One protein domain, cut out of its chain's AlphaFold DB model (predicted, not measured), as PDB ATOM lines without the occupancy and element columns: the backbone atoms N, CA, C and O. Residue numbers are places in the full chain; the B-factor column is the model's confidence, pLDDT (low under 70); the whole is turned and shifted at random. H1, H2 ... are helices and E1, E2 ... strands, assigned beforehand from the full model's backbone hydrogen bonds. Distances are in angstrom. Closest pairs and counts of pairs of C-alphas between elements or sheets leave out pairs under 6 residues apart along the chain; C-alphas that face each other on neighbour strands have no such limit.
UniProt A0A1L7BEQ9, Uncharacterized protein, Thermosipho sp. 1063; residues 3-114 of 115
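AT A GLANCE: This is residues 3 to 114 of the 115 residues of an uncharacterized protein of Thermosipho sp. 1063 (UniProt A0A1L7BEQ9). Three small antiparallel sheets follow one another along the longest axis, and the one long helix, H2, lies in the middle, in the V between the sheets E4-E5-E6 and E7-E8-E9, packing on one face of each. The third sheet, E1-E3-E2, sits at the far end with the short helix H1 near it, away from E7-E8-E9. The 112 printed residues hold nine named strands and two named helices, in the order E1 H1 E2 E3 E4 E5 E6 E7 E8 E9 H2; the class is mixed, helices and strands. The whole is compact but elongated, with a radius of gyration of the C-alphas of 14.6 A and spans of 44 by 28 by 27 A.

HOW THE PARTS SIT: Start with E7, residues 63 to 70, E8, residues 75 to 81, and E9, residues 84 to 90: a meander, each strand the antiparallel neighbour of the one before, strongly twisted. E7 and E8 form a hairpin, with N 66 and O 78 2.8 A apart; E8 and E9 form another, with N 79 and O 86 2.8 A apart. E7 bends by 56 degrees at residue 66. H2, residues 96 to 112, is on this sheet at a height of 9.5 A, over E7 and E8, slantwise at 48 degrees to E7 on the local plane; its closest C-alphas to E7 are those of Met 103 and Tyr 63, 6.4 A. Next look at E4, residues 38 to 42, E5, residues 45 to 49, and E6, residues 53 to 56, a second meander of hairpins; N 40 and O 47 are 2.9 A apart, N 48 and O 54 2.8 A. H2 is on this sheet too, at a height of 9.6 A, over E6 and along the strands, at 19 degrees to E6 on the local plane; the closest C-alphas are those of Leu 100 and Ile 56, 6.8 A. Farther out, E1, residues 3 to 5, H1, residues 9 to 16, and E2, residues 21 to 25, make a split strand-helix-strand unit with a right-handed crossover, its two strands running the same way with E3, residues 28 to 32, between them. N 4 and O 29 are 2.8 A apart, N 23 and O 30 2.8 A; E2 and E3 form a hairpin. H1 only just is on this sheet, with 5 pairs of C-alphas within 10 A, and only grazes it. H1 and H2 are close but not clearly touching, Phe 15 and Ser 105 having the closest C-alphas, 7.8 A. In both helices every O i to N i+4 pair is within hydrogen-bond range.

IN THESE COORDINATES: Find C-alpha 3 at (207.955, 380.023, 330.340), where E1 begins. E7 runs 20.6 A from C-alpha 63 at (189.976, 371.179, 330.206), E8 18.2 A and E9 19.7 A. H2 runs 23.3 A to C-alpha 112 at (201.526, 371.185, 339.892).

THE WHOLE: The C-alphas farthest apart are those of Lys 25 and Lys 72, 45.3 A. The printed part has no cut, and no link is long; E6 to E7 is short and the others are tight. The mean pLDDT of the printed part is 80.3, with residues 3 to 25, 27 to 36 and 112 to 114 under 70.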
ATOM      1  N   CYS A   3     207.940 378.864 331.241       39.66
ATOM      2  CA  CYS A   3     207.955 380.023 330.340       39.66
ATOM      3  C   CYS A   3     206.526 380.515 330.058       39.66
ATOM      4  O   CYS A   3     205.728 379.787 329.476       39.66
ATOM      5  N   LEU A   4     206.221 381.765 330.409       54.22
ATOM      6  CA  LEU A   4     204.922 382.409 330.191       54.22
ATOM      7  C   LEU A   4     205.059 383.619 329.263       54.22
ATOM      8  O   LEU A   4     205.966 384.434 329.444       54.22
ATOM      9  N   LYS A   5     204.122 383.801 328.324       44.75
ATOM     10  CA  LYS A   5     204.000 385.014 327.496       44.75
ATOM     11  C   LYS A   5     202.709 385.749 327.879       44.75
ATOM     12  O   LYS A   5     201.636 385.162 327.801       44.75
ATOM     13  N   ASN A   6     202.811 387.016 328.287       46.91
ATOM     14  CA  ASN A   6     201.677 387.896 328.634       46.91
ATOM     15  C   ASN A   6     200.771 387.432 329.802       46.91
ATOM     16  O   ASN A   6     199.574 387.706 329.792       46.91
ATOM     17  N   VAL A   7     201.310 386.750 330.819       53.56
ATOM     18  CA  VAL A   7     200.539 386.372 332.022       53.56
ATOM     19  C   VAL A   7     200.627 387.458 333.096       53.56
ATOM     20  O   VAL A   7     201.698 388.018 333.340       53.56
ATOM     21  N   ASN A   8     199.507 387.741 333.771       60.31
ATOM     22  CA  ASN A   8     199.491 388.615 334.942       60.31
ATOM     23  C   ASN A   8     200.159 387.912 336.133       60.31
ATOM     24  O   ASN A   8     199.562 387.087 336.822       60.31
ATOM     25  N   ILE A   9     201.417 388.273 336.362       59.25
ATOM     26  CA  ILE A   9     202.278 387.679 337.382       59.25
ATOM     27  C   ILE A   9     201.763 387.898 338.807       59.25
ATOM     28  O   ILE A   9     201.852 386.989 339.624       59.25
ATOM     29  N   SER A  10     201.203 389.069 339.113       57.28
ATOM     30  CA  SER A  10     200.664 389.344 340.449       57.28
ATOM     31  C   SER A  10     199.439 388.481 340.739       57.28
ATOM     32  O   SER A  10     199.287 387.988 341.853       57.28
ATOM     33  N   LEU A  11     198.594 388.255 339.726       56.34
ATOM     34  CA  LEU A  11     197.447 387.357 339.843       56.34
ATOM     35  C   LEU A  11     197.909 385.917 340.078       56.34
ATOM     36  O   LEU A  11     197.383 385.247 340.956       56.34
ATOM     37  N   LEU A  12     198.927 385.477 339.337       61.22
ATOM     38  CA  LEU A  12     199.501 384.145 339.484       61.22
ATOM     39  C   LEU A  12     200.145 383.944 340.866       61.22
ATOM     40  O   LEU A  12     199.878 382.935 341.502       61.22
ATOM     41  N   LYS A  13     200.918 384.913 341.375       60.78
ATOM     42  CA  LYS A  13     201.493 384.860 342.734       60.78
ATOM     43  C   LYS A  13     200.418 384.787 343.817       60.78
ATOM     44  O   LYS A  13     200.469 383.910 344.672       60.78
ATOM     45  N   ASN A  14     199.422 385.674 343.747       54.22
ATOM     46  CA  ASN A  14     198.304 385.679 344.694       54.22
ATOM     47  C   ASN A  14     197.498 384.376 344.638       54.22
ATOM     48  O   ASN A  14     196.946 383.961 345.652       54.22
ATOM     49  N   PHE A  15     197.410 383.755 343.462       55.75
ATOM     50  CA  PHE A  15     196.658 382.525 343.258       55.75
ATOM     51  C   PHE A  15     197.414 381.281 343.734       55.75
ATOM     52  O   PHE A  15     196.817 380.409 344.355       55.75
ATOM     53  N   LEU A  16     198.718 381.201 343.462       58.00
ATOM     54  CA  LEU A  16     199.538 380.050 343.839       58.00
ATOM     55  C   LEU A  16     199.890 380.034 345.336       58.00
ATOM     56  O   LEU A  16     200.280 378.991 345.844       58.00
ATOM     57  N   GLY A  17     199.787 381.163 346.046       52.66
ATOM     58  CA  GLY A  17     200.064 381.227 347.489       52.66
ATOM     59  C   GLY A  17     201.520 380.921 347.872       52.66
ATOM     60  O   GLY A  17     201.813 380.735 349.048       52.66
ATOM     61  N   ILE A  18     202.423 380.880 346.888       56.91
ATOM     62  CA  ILE A  18     203.848 380.580 347.044       56.91
ATOM     63  C   ILE A  18     204.698 381.722 346.491       56.91
ATOM     64  O   ILE A  18     204.369 382.345 345.473       56.91
ATOM     65  N   ASP A  19     205.828 381.974 347.150       59.09
ATOM     66  CA  ASP A  19     206.836 382.905 346.657       59.09
ATOM     67  C   ASP A  19     207.638 382.237 345.540       59.09
ATOM     68  O   ASP A  19     208.623 381.536 345.753       59.09
ATOM     69  N   VAL A  20     207.168 382.430 344.313       60.47
ATOM     70  CA  VAL A  20     207.855 381.962 343.112       60.47
ATOM     71  C   VAL A  20     208.918 382.969 342.665       60.47
ATOM     72  O   VAL A  20     208.647 384.174 342.542       60.47
ATOM     73  N   GLU A  21     210.122 382.464 342.375       63.31
ATOM     74  CA  GLU A  21     211.192 383.227 341.734       63.31
ATOM     75  C   GLU A  21     210.841 383.437 340.256       63.31
ATOM     76  O   GLU A  21     210.577 382.483 339.520       63.31
ATOM     77  N   ILE A  22     210.799 384.704 339.828       59.34
ATOM     78  CA  ILE A  22     210.377 385.083 338.478       59.34
ATOM     79  C   ILE A  22     211.489 385.856 337.792       59.34
ATOM     80  O   ILE A  22     211.752 387.013 338.120       59.34
ATOM     81  N   VAL A  23     212.089 385.235 336.784       66.12
ATOM     82  CA  VAL A  23     213.084 385.859 335.915       66.12
ATOM     83  C   VAL A  23     212.367 386.409 334.686       66.12
ATOM     84  O   VAL A  23     211.649 385.691 333.998       66.12
ATOM     85  N   LYS A  24     212.532 387.695 334.379       64.69
ATOM     86  CA  LYS A  24     211.972 388.295 333.157       64.69
ATOM     87  C   LYS A  24     213.041 388.363 332.073       64.69
ATOM     88  O   LYS A  24     214.124 388.887 332.319       64.69
ATOM     89  N   LYS A  25     212.727 387.869 330.873       65.12
ATOM     90  CA  LYS A  25     213.574 388.024 329.681       65.12
ATOM     91  C   LYS A  25     212.680 388.306 328.477       65.12
ATOM     92  O   LYS A  25     211.784 387.519 328.174       65.12
ATOM     93  N   ASP A  26     212.902 389.436 327.813       76.12
ATOM     94  CA  ASP A  26     212.037 389.953 326.744       76.12
ATOM     95  C   ASP A  26     210.559 390.057 327.193       76.12
ATOM     96  O   ASP A  26     210.264 390.506 328.300       76.12
ATOM     97  N   ASN A  27     209.618 389.590 326.361       57.91
ATOM     98  CA  ASN A  27     208.182 389.497 326.671       57.91
ATOM     99  C   ASN A  27     207.805 388.188 327.393       57.91
ATOM    100  O   ASN A  27     206.644 387.765 327.351       57.91
ATOM    101  N   LYS A  28     208.783 387.503 327.998       46.62
ATOM    102  CA  LYS A  28     208.593 386.216 328.670       46.62
ATOM    103  C   LYS A  28     208.915 386.334 330.157       46.62
ATOM    104  O   LYS A  28     209.890 386.968 330.561       46.62
ATOM    105  N   SER A  29     208.074 385.714 330.978       56.31
ATOM    106  CA  SER A  29     208.332 385.519 332.406       56.31
ATOM    107  C   SER A  29     208.659 384.053 332.640       56.31
ATOM    108  O   SER A  29     207.916 383.179 332.199       56.31
ATOM    109  N   PHE A  30     209.778 383.804 333.305       57.59
ATOM    110  CA  PHE A  30     210.274 382.485 333.651       57.59
ATOM    111  C   PHE A  30     210.047 382.268 335.133       57.59
ATOM    112  O   PHE A  30     210.531 383.059 335.933       57.59
ATOM    113  N   ILE A  31     209.305 381.229 335.490       61.00
ATOM    114  CA  ILE A  31     209.037 380.894 336.883       61.00
ATOM    115  C   ILE A  31     209.854 379.670 337.253       61.00
ATOM    116  O   ILE A  31     209.767 378.628 336.591       61.00
ATOM    117  N   ASN A  32     210.660 379.810 338.296       56.06
ATOM    118  CA  ASN A  32     211.415 378.703 338.854       56.06
ATOM    119  C   ASN A  32     210.473 377.881 339.742       56.06
ATOM    120  O   ASN A  32     210.147 378.267 340.859       56.06
ATOM    121  N   ILE A  33     209.983 376.776 339.186       56.25
ATOM    122  CA  ILE A  33     209.198 375.739 339.864       56.25
ATOM    123  C   ILE A  33     210.011 374.446 339.701       56.25
ATOM    124  O   ILE A  33     210.614 374.290 338.630       56.25
ATOM    125  N   PRO A  34     210.058 373.535 340.694       55.53
ATOM    126  CA  PRO A  34     210.809 372.272 340.616       55.53
ATOM    127  C   PRO A  34     210.325 371.291 339.528       55.53
ATOM    128  O   PRO A  34     210.801 370.164 339.470       55.53
ATOM    129  N   VAL A  35     209.422 371.723 338.642       63.66
ATOM    130  CA  VAL A  35     208.879 370.948 337.526       63.66
ATOM    131  C   VAL A  35     209.198 371.652 336.201       63.66
ATOM    132  O   VAL A  35     209.083 372.882 336.058       63.66
ATOM    133  N   ASP A  36     209.611 370.876 335.201       67.19
ATOM    134  CA  ASP A  36     209.752 371.365 333.833       67.19
ATOM    135  C   ASP A  36     208.390 371.416 333.148       67.19
ATOM    136  O   ASP A  36     207.779 370.402 332.833       67.19
ATOM    137  N   CYS A  37     207.915 372.642 332.929       70.56
ATOM    138  CA  CYS A  37     206.608 372.929 332.368       70.56
ATOM    139  C   CYS A  37     206.739 373.984 331.274       70.56
ATOM    140  O   CYS A  37     207.337 375.038 331.487       70.56
ATOM    141  N   THR A  38     206.163 373.737 330.101       76.75
ATOM    142  CA  THR A  38     206.048 374.764 329.054       76.75
ATOM    143  C   THR A  38     204.588 375.108 328.837       76.75
ATOM    144  O   THR A  38     203.782 374.206 328.642       76.75
ATOM    145  N   ILE A  39     204.252 376.401 328.834       79.94
ATOM    146  CA  ILE A  39     202.886 376.880 328.609       79.94
ATOM    147  C   ILE A  39     202.874 377.793 327.385       79.94
ATOM    148  O   ILE A  39     203.567 378.812 327.341       79.94
ATOM    149  N   GLU A  40     202.061 377.444 326.395       80.50
ATOM    150  CA  GLU A  40     201.881 378.208 325.163       80.50
ATOM    151  C   GLU A  40     200.411 378.597 324.995       80.50
ATOM    152  O   GLU A  40     199.523 377.758 325.113       80.50
ATOM    153  N   LYS A  41     200.142 379.878 324.716       81.00
ATOM    154  CA  LYS A  41     198.795 380.378 324.410       81.00
ATOM    155  C   LYS A  41     198.721 380.737 322.933       81.00
ATOM    156  O   LYS A  41     199.419 381.653 322.494       81.00
ATOM    157  N   ASP A  42     197.836 380.056 322.214       80.75
ATOM    158  CA  ASP A  42     197.503 380.332 320.819       80.75
ATOM    159  C   ASP A  42     196.004 380.645 320.707       80.75
ATOM    160  O   ASP A  42     195.135 379.778 320.838       80.75
ATOM    161  N   GLY A  43     195.686 381.932 320.562       84.19
ATOM    162  CA  GLY A  43     194.311 382.424 320.553       84.19
ATOM    163  C   GLY A  43     193.529 382.035 321.816       84.19
ATOM    164  O   GLY A  43     193.761 382.578 322.899       84.19
ATOM    165  N   LYS A  44     192.565 381.119 321.653       88.06
ATOM    166  CA  LYS A  44     191.666 380.618 322.714       88.06
ATOM    167  C   LYS A  44     192.082 379.252 323.273       88.06
ATOM    168  O   LYS A  44     191.282 378.606 323.944       88.06
ATOM    169  N   ILE A  45     193.295 378.804 322.968       91.31
ATOM    170  CA  ILE A  45     193.830 377.516 323.402       91.31
ATOM    171  C   ILE A  45     195.089 377.777 324.227       91.31
ATOM    172  O   ILE A  45     195.941 378.576 323.838       91.31
ATOM    173  N   ILE A  46     195.207 377.096 325.363       90.62
ATOM    174  CA  ILE A  46     196.422 377.036 326.170       90.62
ATOM    175  C   ILE A  46     196.915 375.591 326.128       90.62
ATOM    176  O   ILE A  46     196.191 374.675 326.511       90.62
ATOM    177  N   LYS A  47     198.134 375.388 325.640       88.81
ATOM    178  CA  LYS A  47     198.824 374.099 325.647       88.81
ATOM    179  C   LYS A  47     199.835 374.082 326.776       88.81
ATOM    180  O   LYS A  47     200.571 375.052 326.954       88.81
ATOM    181  N   ILE A  48     199.869 372.986 327.518       88.62
ATOM    182  CA  ILE A  48     200.765 372.808 328.654       88.62
ATOM    183  C   ILE A  48     201.508 371.499 328.474       88.62
ATOM    184  O   ILE A  48     200.888 370.452 328.342       88.62
ATOM    185  N   LYS A  49     202.835 371.550 328.467       84.19
ATOM    186  CA  LYS A  49     203.685 370.368 328.343       84.19
ATOM    187  C   LYS A  49     204.352 370.070 329.683       84.19
ATOM    188  O   LYS A  49     205.174 370.878 330.118       84.19
ATOM    189  N   LEU A  50     203.983 368.937 330.279       84.25
ATOM    190  CA  LEU A  50     204.579 368.319 331.472       84.25
ATOM    191  C   LEU A  50     205.080 366.907 331.107       84.25
ATOM    192  O   LEU A  50     205.890 366.768 330.190       84.25
ATOM    193  N   ASP A  51     204.553 365.871 331.768       82.75
ATOM    194  CA  ASP A  51     204.704 364.448 331.442       82.75
ATOM    195  C   ASP A  51     204.079 364.100 330.081       82.75
ATOM    196  O   ASP A  51     204.608 363.299 329.309       82.75
ATOM    197  N   LYS A  52     202.975 364.775 329.761       88.00
ATOM    198  CA  LYS A  52     202.320 364.784 328.455       88.00
ATOM    199  C   LYS A  52     201.907 366.208 328.076       88.00
ATOM    200  O   LYS A  52     202.111 367.163 328.827       88.00
ATOM    201  N   GLU A  53     201.355 366.362 326.877       91.19
ATOM    202  CA  GLU A  53     200.704 367.609 326.473       91.19
ATOM    203  C   GLU A  53     199.254 367.616 326.976       91.19
ATOM    204  O   GLU A  53     198.509 366.671 326.727       91.19
ATOM    205  N   TYR A  54     198.876 368.690 327.665       93.19
ATOM    206  CA  TYR A  54     197.516 369.004 328.085       93.19
ATOM    207  C   TYR A  54     197.006 370.210 327.304       93.19
ATOM    208  O   TYR A  54     197.745 371.162 327.023       93.19
ATOM    209  N   LYS A  55     195.713 370.201 327.001       95.94
ATOM    210  CA  LYS A  55     195.019 371.250 326.264       95.94
ATOM    211  C   LYS A  55     193.897 371.842 327.109       95.94
ATOM    212  O   LYS A  55     192.954 371.151 327.486       95.94
ATOM    213  N   ILE A  56     193.966 373.151 327.328       96.31
ATOM    214  CA  ILE A  56     192.901 373.951 327.932       96.31
ATOM    215  C   ILE A  56     192.280 374.818 326.843       96.31
ATOM    216  O   ILE A  56     192.962 375.600 326.177       96.31
ATOM    217  N   SER A  57     190.981 374.669 326.638       96.06
ATOM    218  CA  SER A  57     190.238 375.312 325.556       96.06
ATOM    219  C   SER A  57     188.787 375.518 325.989       96.06
ATOM    220  O   SER A  57     188.373 375.073 327.049       96.06
ATOM    221  N   ILE A  58     187.993 376.256 325.216       95.38
ATOM    222  CA  ILE A  58     186.569 376.436 325.539       95.38
ATOM    223  C   ILE A  58     185.735 375.248 325.065       95.38
ATOM    224  O   ILE A  58     184.741 374.912 325.701       95.38
ATOM    225  N   THR A  59     186.121 374.633 323.951       95.06
ATOM    226  CA  THR A  59     185.263 373.709 323.200       95.06
ATOM    227  C   THR A  59     185.727 372.260 323.249       95.06
ATOM    228  O   THR A  59     184.936 371.376 322.939       95.06
ATOM    229  N   ASP A  60     186.995 372.008 323.573       94.94
ATOM    230  CA  ASP A  60     187.612 370.682 323.492       94.94
ATOM    231  C   ASP A  60     188.925 370.593 324.295       94.94
ATOM    232  O   ASP A  60     189.430 371.593 324.795       94.94
ATOM    233  N   GLY A  61     189.519 369.401 324.361       94.31
ATOM    234  CA  GLY A  61     190.794 369.158 325.042       94.31
ATOM    235  C   GLY A  61     190.616 368.477 326.393       94.31
ATOM    236  O   GLY A  61     189.611 367.812 326.635       94.31
ATOM    237  N   ASP A  62     191.601 368.637 327.267       97.00
ATOM    238  CA  ASP A  62     191.586 368.061 328.609       97.00
ATOM    239  C   ASP A  62     190.734 368.918 329.554       97.00
ATOM    240  O   ASP A  62     189.964 368.379 330.346       97.00
ATOM    241  N   TYR A  63     190.789 370.247 329.421       97.12
ATOM    242  CA  TYR A  63     189.976 371.179 330.206       97.12
ATOM    243  C   TYR A  63     189.124 372.042 329.281       97.12
ATOM    244  O   TYR A  63     189.677 372.833 328.513       97.12
ATOM    245  N   PHE A  64     187.796 371.893 329.344       97.62
ATOM    246  CA  PHE A  64     186.866 372.633 328.481       97.62
ATOM    247  C   PHE A  64     185.446 372.742 329.036       97.62
ATOM    248  O   PHE A  64     185.087 372.092 330.017       97.62
ATOM    249  N   VAL A  65     184.612 373.570 328.400       97.38
ATOM    250  CA  VAL A  65     183.215 373.778 328.797       97.38
ATOM    251  C   VAL A  65     182.313 372.750 328.129       97.38
ATOM    252  O   VAL A  65     182.245 372.670 326.907       97.38
ATOM    253  N   ILE A  66     181.560 372.010 328.936       97.62
ATOM    254  CA  ILE A  66     180.539 371.067 328.470       97.62
ATOM    255  C   ILE A  66     179.195 371.779 328.287       97.62
ATOM    256  O   ILE A  66     178.528 371.598 327.274       97.62
ATOM    257  N   ASP A  67     178.771 372.558 329.285       97.75
ATOM    258  CA  ASP A  67     177.476 373.248 329.289       97.75
ATOM    259  C   ASP A  67     177.580 374.590 330.019       97.75
ATOM    260  O   ASP A  67     178.376 374.760 330.951       97.75
ATOM    261  N   TYR A  68     176.736 375.537 329.620       97.12
ATOM    262  CA  TYR A  68     176.603 376.840 330.254       97.12
ATOM    263  C   TYR A  68     175.130 377.230 330.351       97.12
ATOM    264  O   TYR A  68     174.397 377.222 329.362       97.12
ATOM    265  N   LYS A  69     174.702 377.628 331.552       97.00
ATOM    266  CA  LYS A  69     173.355 378.150 331.801       97.00
ATOM    267  C   LYS A  69     173.421 379.451 332.583       97.00
ATOM    268  O   LYS A  69     174.151 379.548 333.566       97.00
ATOM    269  N   SER A  70     172.602 380.421 332.196       96.56
ATOM    270  CA  SER A  70     172.400 381.658 332.951       96.56
ATOM    271  C   SER A  70     171.035 381.682 333.630       96.56
ATOM    272  O   SER A  70     170.032 381.264 333.053       96.56
ATOM    273  N   SER A  71     171.010 382.219 334.841       93.50
ATOM    274  CA  SER A  71     169.823 382.638 335.583       93.50
ATOM    275  C   SER A  71     169.925 384.143 335.865       93.50
ATOM    276  O   SER A  71     170.900 384.779 335.470       93.50
ATOM    277  N   LYS A  72     168.930 384.723 336.543       91.88
ATOM    278  CA  LYS A  72     168.874 386.163 336.836       91.88
ATOM    279  C   LYS A  72     170.107 386.666 337.600       91.88
ATOM    280  O   LYS A  72     170.630 387.720 337.262       91.88
ATOM    281  N   ASP A  73     170.570 385.894 338.581       94.19
ATOM    282  CA  ASP A  73     171.618 386.325 339.521       94.19
ATOM    283  C   ASP A  73     172.906 385.488 339.436       94.19
ATOM    284  O   ASP A  73     173.889 385.781 340.117       94.19
ATOM    285  N   PHE A  74     172.903 384.416 338.634       95.50
ATOM    286  CA  PHE A  74     173.999 383.453 338.597       95.50
ATOM    287  C   PHE A  74     174.198 382.807 337.229       95.50
ATOM    288  O   PHE A  74     173.268 382.626 336.444       95.50
ATOM    289  N   HIS A  75     175.430 382.374 337.004       96.12
ATOM    290  CA  HIS A  75     175.919 381.723 335.803       96.12
ATOM    291  C   HIS A  75     176.552 380.390 336.189       96.12
ATOM    292  O   HIS A  75     177.471 380.356 337.008       96.12
ATOM    293  N   ARG A  76     176.054 379.295 335.617       97.19
ATOM    294  CA  ARG A  76     176.514 377.934 335.892       97.19
ATOM    295  C   ARG A  76     177.299 377.399 334.704       97.19
ATOM    296  O   ARG A  76     176.755 377.328 333.603       97.19
ATOM    297  N   TYR A  77     178.511 376.935 334.966       97.56
ATOM    298  CA  TYR A  77     179.368 376.244 334.010       97.56
ATOM    299  C   TYR A  77     179.519 374.786 334.436       97.56
ATOM    300  O   TYR A  77     179.801 374.505 335.601       97.56
ATOM    301  N   LEU A  78     179.322 373.870 333.495       97.50
ATOM    302  CA  LEU A  78     179.749 372.481 333.615       97.50
ATOM    303  C   LEU A  78     181.030 372.333 332.801       97.50
ATOM    304  O   LEU A  78     181.018 372.596 331.599       97.50
ATOM    305  N   LEU A  79     182.116 371.932 333.450       97.19
ATOM    306  CA  LEU A  79     183.438 371.808 332.845       97.19
ATOM    307  C   LEU A  79     183.879 370.347 332.830       97.19
ATOM    308  O   LEU A  79     183.602 369.609 333.777       97.19
ATOM    309  N   ASN A  80     184.584 369.955 331.773       97.56
ATOM    310  CA  ASN A  80     185.459 368.794 331.789       97.56
ATOM    311  C   ASN A  80     186.798 369.228 332.384       97.56
ATOM    312  O   ASN A  80     187.354 370.232 331.938       97.56
ATOM    313  N   LEU A  81     187.299 368.490 333.364       95.31
ATOM    314  CA  LEU A  81     188.564 368.723 334.051       95.31
ATOM    315  C   LEU A  81     189.362 367.421 333.974       95.31
ATOM    316  O   LEU A  81     189.198 366.539 334.809       95.31
ATOM    317  N   ASN A  82     190.126 367.250 332.895       93.56
ATOM    318  CA  ASN A  82     190.964 366.073 332.648       93.56
ATOM    319  C   ASN A  82     190.207 364.727 332.776       93.56
ATOM    320  O   ASN A  82     190.707 363.747 333.317       93.56
ATOM    321  N   GLY A  83     188.974 364.685 332.257       93.38
ATOM    322  CA  GLY A  83     188.106 363.498 332.269       93.38
ATOM    323  C   GLY A  83     187.081 363.474 333.405       93.38
ATOM    324  O   GLY A  83     186.112 362.717 333.335       93.38
ATOM    325  N   GLU A  84     187.230 364.346 334.402       94.38
ATOM    326  CA  GLU A  84     186.227 364.557 335.442       94.38
ATOM    327  C   GLU A  84     185.272 365.703 335.097       94.38
ATOM    328  O   GLU A  84     185.530 366.522 334.215       94.38
ATOM    329  N   LYS A  85     184.132 365.769 335.792       95.00
ATOM    330  CA  LYS A  85     183.132 366.826 335.600       95.00
ATOM    331  C   LYS A  85     183.053 367.719 336.830       95.00
ATOM    332  O   LYS A  85     182.726 367.242 337.911       95.00
ATOM    333  N   GLY A  86     183.253 369.020 336.637       93.38
ATOM    334  CA  GLY A  86     183.103 370.041 337.678       93.38
ATOM    335  C   GLY A  86     181.959 371.008 337.376       93.38
ATOM    336  O   GLY A  86     181.804 371.453 336.238       93.38
ATOM    337  N   ILE A  87     181.159 371.358 338.388       96.44
ATOM    338  CA  ILE A  87     180.120 372.395 338.281       96.44
ATOM    339  C   ILE A  87     180.565 373.624 339.064       96.44
ATOM    340  O   ILE A  87     180.801 373.542 340.266       96.44
ATOM    341  N   PHE A  88     180.591 374.776 338.396       95.56
ATOM    342  CA  PHE A  88     180.953 376.054 339.004       95.56
ATOM    343  C   PHE A  88     179.858 377.090 338.786       95.56
ATOM    344  O   PHE A  88     179.271 377.177 337.705       95.56
ATOM    345  N   ILE A  89     179.576 377.871 339.827       94.31
ATOM    346  CA  ILE A  89     178.528 378.891 339.827       94.31
ATOM    347  C   ILE A  89     179.153 380.238 340.173       94.31
ATOM    348  O   ILE A  89     179.769 380.397 341.224       94.31
ATOM    349  N   PHE A  90     178.948 381.221 339.302       93.31
ATOM    350  CA  PHE A  90     179.459 382.578 339.457       93.31
ATOM    351  C   PHE A  90     178.311 383.584 339.463       93.31
ATOM    352  O   PHE A  90     177.310 383.399 338.775       93.31
ATOM    353  N   LYS A  91     178.465 384.690 340.197       94.94
ATOM    354  CA  LYS A  91     177.502 385.811 340.179       94.94
ATOM    355  C   LYS A  91     177.489 386.583 338.855       94.94
ATOM    356  O   LYS A  91     176.534 387.289 338.570       94.94
ATOM    357  N   LYS A  92     178.558 386.484 338.062       93.19
ATOM    358  CA  LYS A  92     178.691 387.142 336.756       93.19
ATOM    359  C   LYS A  92     179.140 386.142 335.696       93.19
ATOM    360  O   LYS A  92     179.818 385.167 336.020       93.19
ATOM    361  N   CYS A  93     178.790 386.409 334.443       94.19
ATOM    362  CA  CYS A  93     179.314 385.669 333.303       94.19
ATOM    363  C   CYS A  93     180.821 385.919 333.181       94.19
ATOM    364  O   CYS A  93     181.261 387.069 333.241       94.19
ATOM    365  N   LEU A  94     181.591 384.848 333.006       92.81
ATOM    366  CA  LEU A  94     183.004 384.930 332.662       92.81
ATOM    367  C   LEU A  94     183.142 385.071 331.149       92.81
ATOM    368  O   LEU A  94     182.514 384.330 330.384       92.81
ATOM    369  N   ASN A  95     183.986 385.999 330.710       93.31
ATOM    370  CA  ASN A  95     184.385 386.054 329.310       93.31
ATOM    371  C   ASN A  95     185.342 384.893 328.966       93.31
ATOM    372  O   ASN A  95     185.810 384.160 329.837       93.31
ATOM    373  N   THR A  96     185.641 384.715 327.676       91.56
ATOM    374  CA  THR A  96     186.504 383.617 327.213       91.56
ATOM    375  C   THR A  96     187.872 383.606 327.894       91.56
ATOM    376  O   THR A  96     188.357 382.543 328.263       91.56
ATOM    377  N   GLU A  97     188.502 384.764 328.065       87.94
ATOM    378  CA  GLU A  97     189.824 384.838 328.677       87.94
ATOM    379  C   GLU A  97     189.781 384.529 330.178       87.94
ATOM    380  O   GLU A  97     190.619 383.773 330.666       87.94
ATOM    381  N   GLU A  98     188.785 385.049 330.898       91.00
ATOM    382  CA  GLU A  98     188.551 384.713 332.308       91.00
ATOM    383  C   GLU A  98     188.325 383.205 332.491       91.00
ATOM    384  O   GLU A  98     188.865 382.614 333.423       91.00
ATOM    385  N   LEU A  99     187.581 382.566 331.585       94.56
ATOM    386  CA  LEU A  99     187.281 381.139 331.678       94.56
ATOM    387  C   LEU A  99     188.503 380.255 331.394       94.56
ATOM    388  O   LEU A  99     188.727 379.278 332.106       94.56
ATOM    389  N   LEU A 100     189.321 380.617 330.400       91.56
ATOM    390  CA  LEU A 100     190.586 379.925 330.131       91.56
ATOM    391  C   LEU A 100     191.541 380.033 331.320       91.56
ATOM    392  O   LEU A 100     192.143 379.035 331.712       91.56
ATOM    393  N   HIS A 101     191.655 381.220 331.919       88.31
ATOM    394  CA  HIS A 101     192.477 381.403 333.112       88.31
ATOM    395  C   HIS A 101     191.928 380.632 334.314       88.31
ATOM    396  O   HIS A 101     192.710 380.045 335.052       88.31
ATOM    397  N   PHE A 102     190.607 380.570 334.489       91.62
ATOM    398  CA  PHE A 102     189.992 379.771 335.546       91.62
ATOM    399  C   PHE A 102     190.311 378.273 335.409       91.62
ATOM    400  O   PHE A 102     190.697 377.631 336.384       91.62
ATOM    401  N   MET A 103     190.215 377.716 334.201       94.19
ATOM    402  CA  MET A 103     190.576 376.312 333.963       94.19
ATOM    403  C   MET A 103     192.079 376.064 334.121       94.19
ATOM    404  O   MET A 103     192.467 375.059 334.709       94.19
ATOM    405  N   LEU A 104     192.923 377.000 333.673       90.50
ATOM    406  CA  LEU A 104     194.368 376.955 333.917       90.50
ATOM    407  C   LEU A 104     194.687 376.926 335.416       90.50
ATOM    408  O   LEU A 104     195.537 376.161 335.859       90.50
ATOM    409  N   SER A 105     193.977 377.730 336.198       84.19
ATOM    410  CA  SER A 105     194.073 377.752 337.653       84.19
ATOM    411  C   SER A 105     193.743 376.395 338.285       84.19
ATOM    412  O   SER A 105     194.475 375.951 339.165       84.19
ATOM    413  N   ILE A 106     192.689 375.714 337.822       88.31
ATOM    414  CA  ILE A 106     192.351 374.360 338.294       88.31
ATOM    415  C   ILE A 106     193.459 373.369 337.928       88.31
ATOM    416  O   ILE A 106     193.886 372.608 338.791       88.31
ATOM    417  N   PHE A 107     193.959 373.413 336.690       89.44
ATOM    418  CA  PHE A 107     195.063 372.557 336.250       89.44
ATOM    419  C   PHE A 107     196.289 372.681 337.166       89.44
ATOM    420  O   PHE A 107     196.857 371.670 337.564       89.44
ATOM    421  N   PHE A 108     196.690 373.906 337.530       81.44
ATOM    422  CA  PHE A 108     197.829 374.108 338.430       81.44
ATOM    423  C   PHE A 108     197.611 373.445 339.792       81.44
ATOM    424  O   PHE A 108     198.521 372.791 340.291       81.44
ATOM    425  N   ILE A 109     196.416 373.590 340.369       79.19
ATOM    426  CA  ILE A 109     196.072 372.958 341.648       79.19
ATOM    427  C   ILE A 109     196.133 371.431 341.520       79.19
ATOM    428  O   ILE A 109     196.779 370.794 342.340       79.19
ATOM    429  N   GLU A 110     195.523 370.863 340.476       80.69
ATOM    430  CA  GLU A 110     195.440 369.407 340.272       80.69
ATOM    431  C   GLU A 110     196.794 368.759 339.942       80.69
ATOM    432  O   GLU A 110     197.026 367.612 340.307       80.69
ATOM    433  N   LYS A 111     197.665 369.439 339.184       78.19
ATOM    434  CA  LYS A 111     198.849 368.805 338.570       78.19
ATOM    435  C   LYS A 111     200.192 369.316 339.049       78.19
ATOM    436  O   LYS A 111     201.185 368.641 338.822       78.19
ATOM    437  N   LEU A 112     200.251 370.515 339.618       67.00
ATOM    438  CA  LEU A 112     201.526 371.185 339.892       67.00
ATOM    439  C   LEU A 112     201.713 371.602 341.347       67.00
ATOM    440  O   LEU A 112     202.815 372.008 341.697       67.00
ATOM    441  N   ILE A 113     200.663 371.544 342.169       62.31
ATOM    442  CA  ILE A 113     200.741 371.835 343.607       62.31
ATOM    443  C   ILE A 113     200.717 370.544 344.450       62.31
ATOM    444  O   ILE A 113     201.193 370.563 345.579       62.31
ATOM    445  N   GLU A 114     200.196 369.428 343.926       52.75
ATOM    446  CA  GLU A 114     200.143 368.140 344.645       52.75
ATOM    447  C   GLU A 114     201.429 367.285 344.540       52.75
ATOM    448  O   GLU A 114     201.519 366.259 345.213       52.75
TER     449      GLU A 114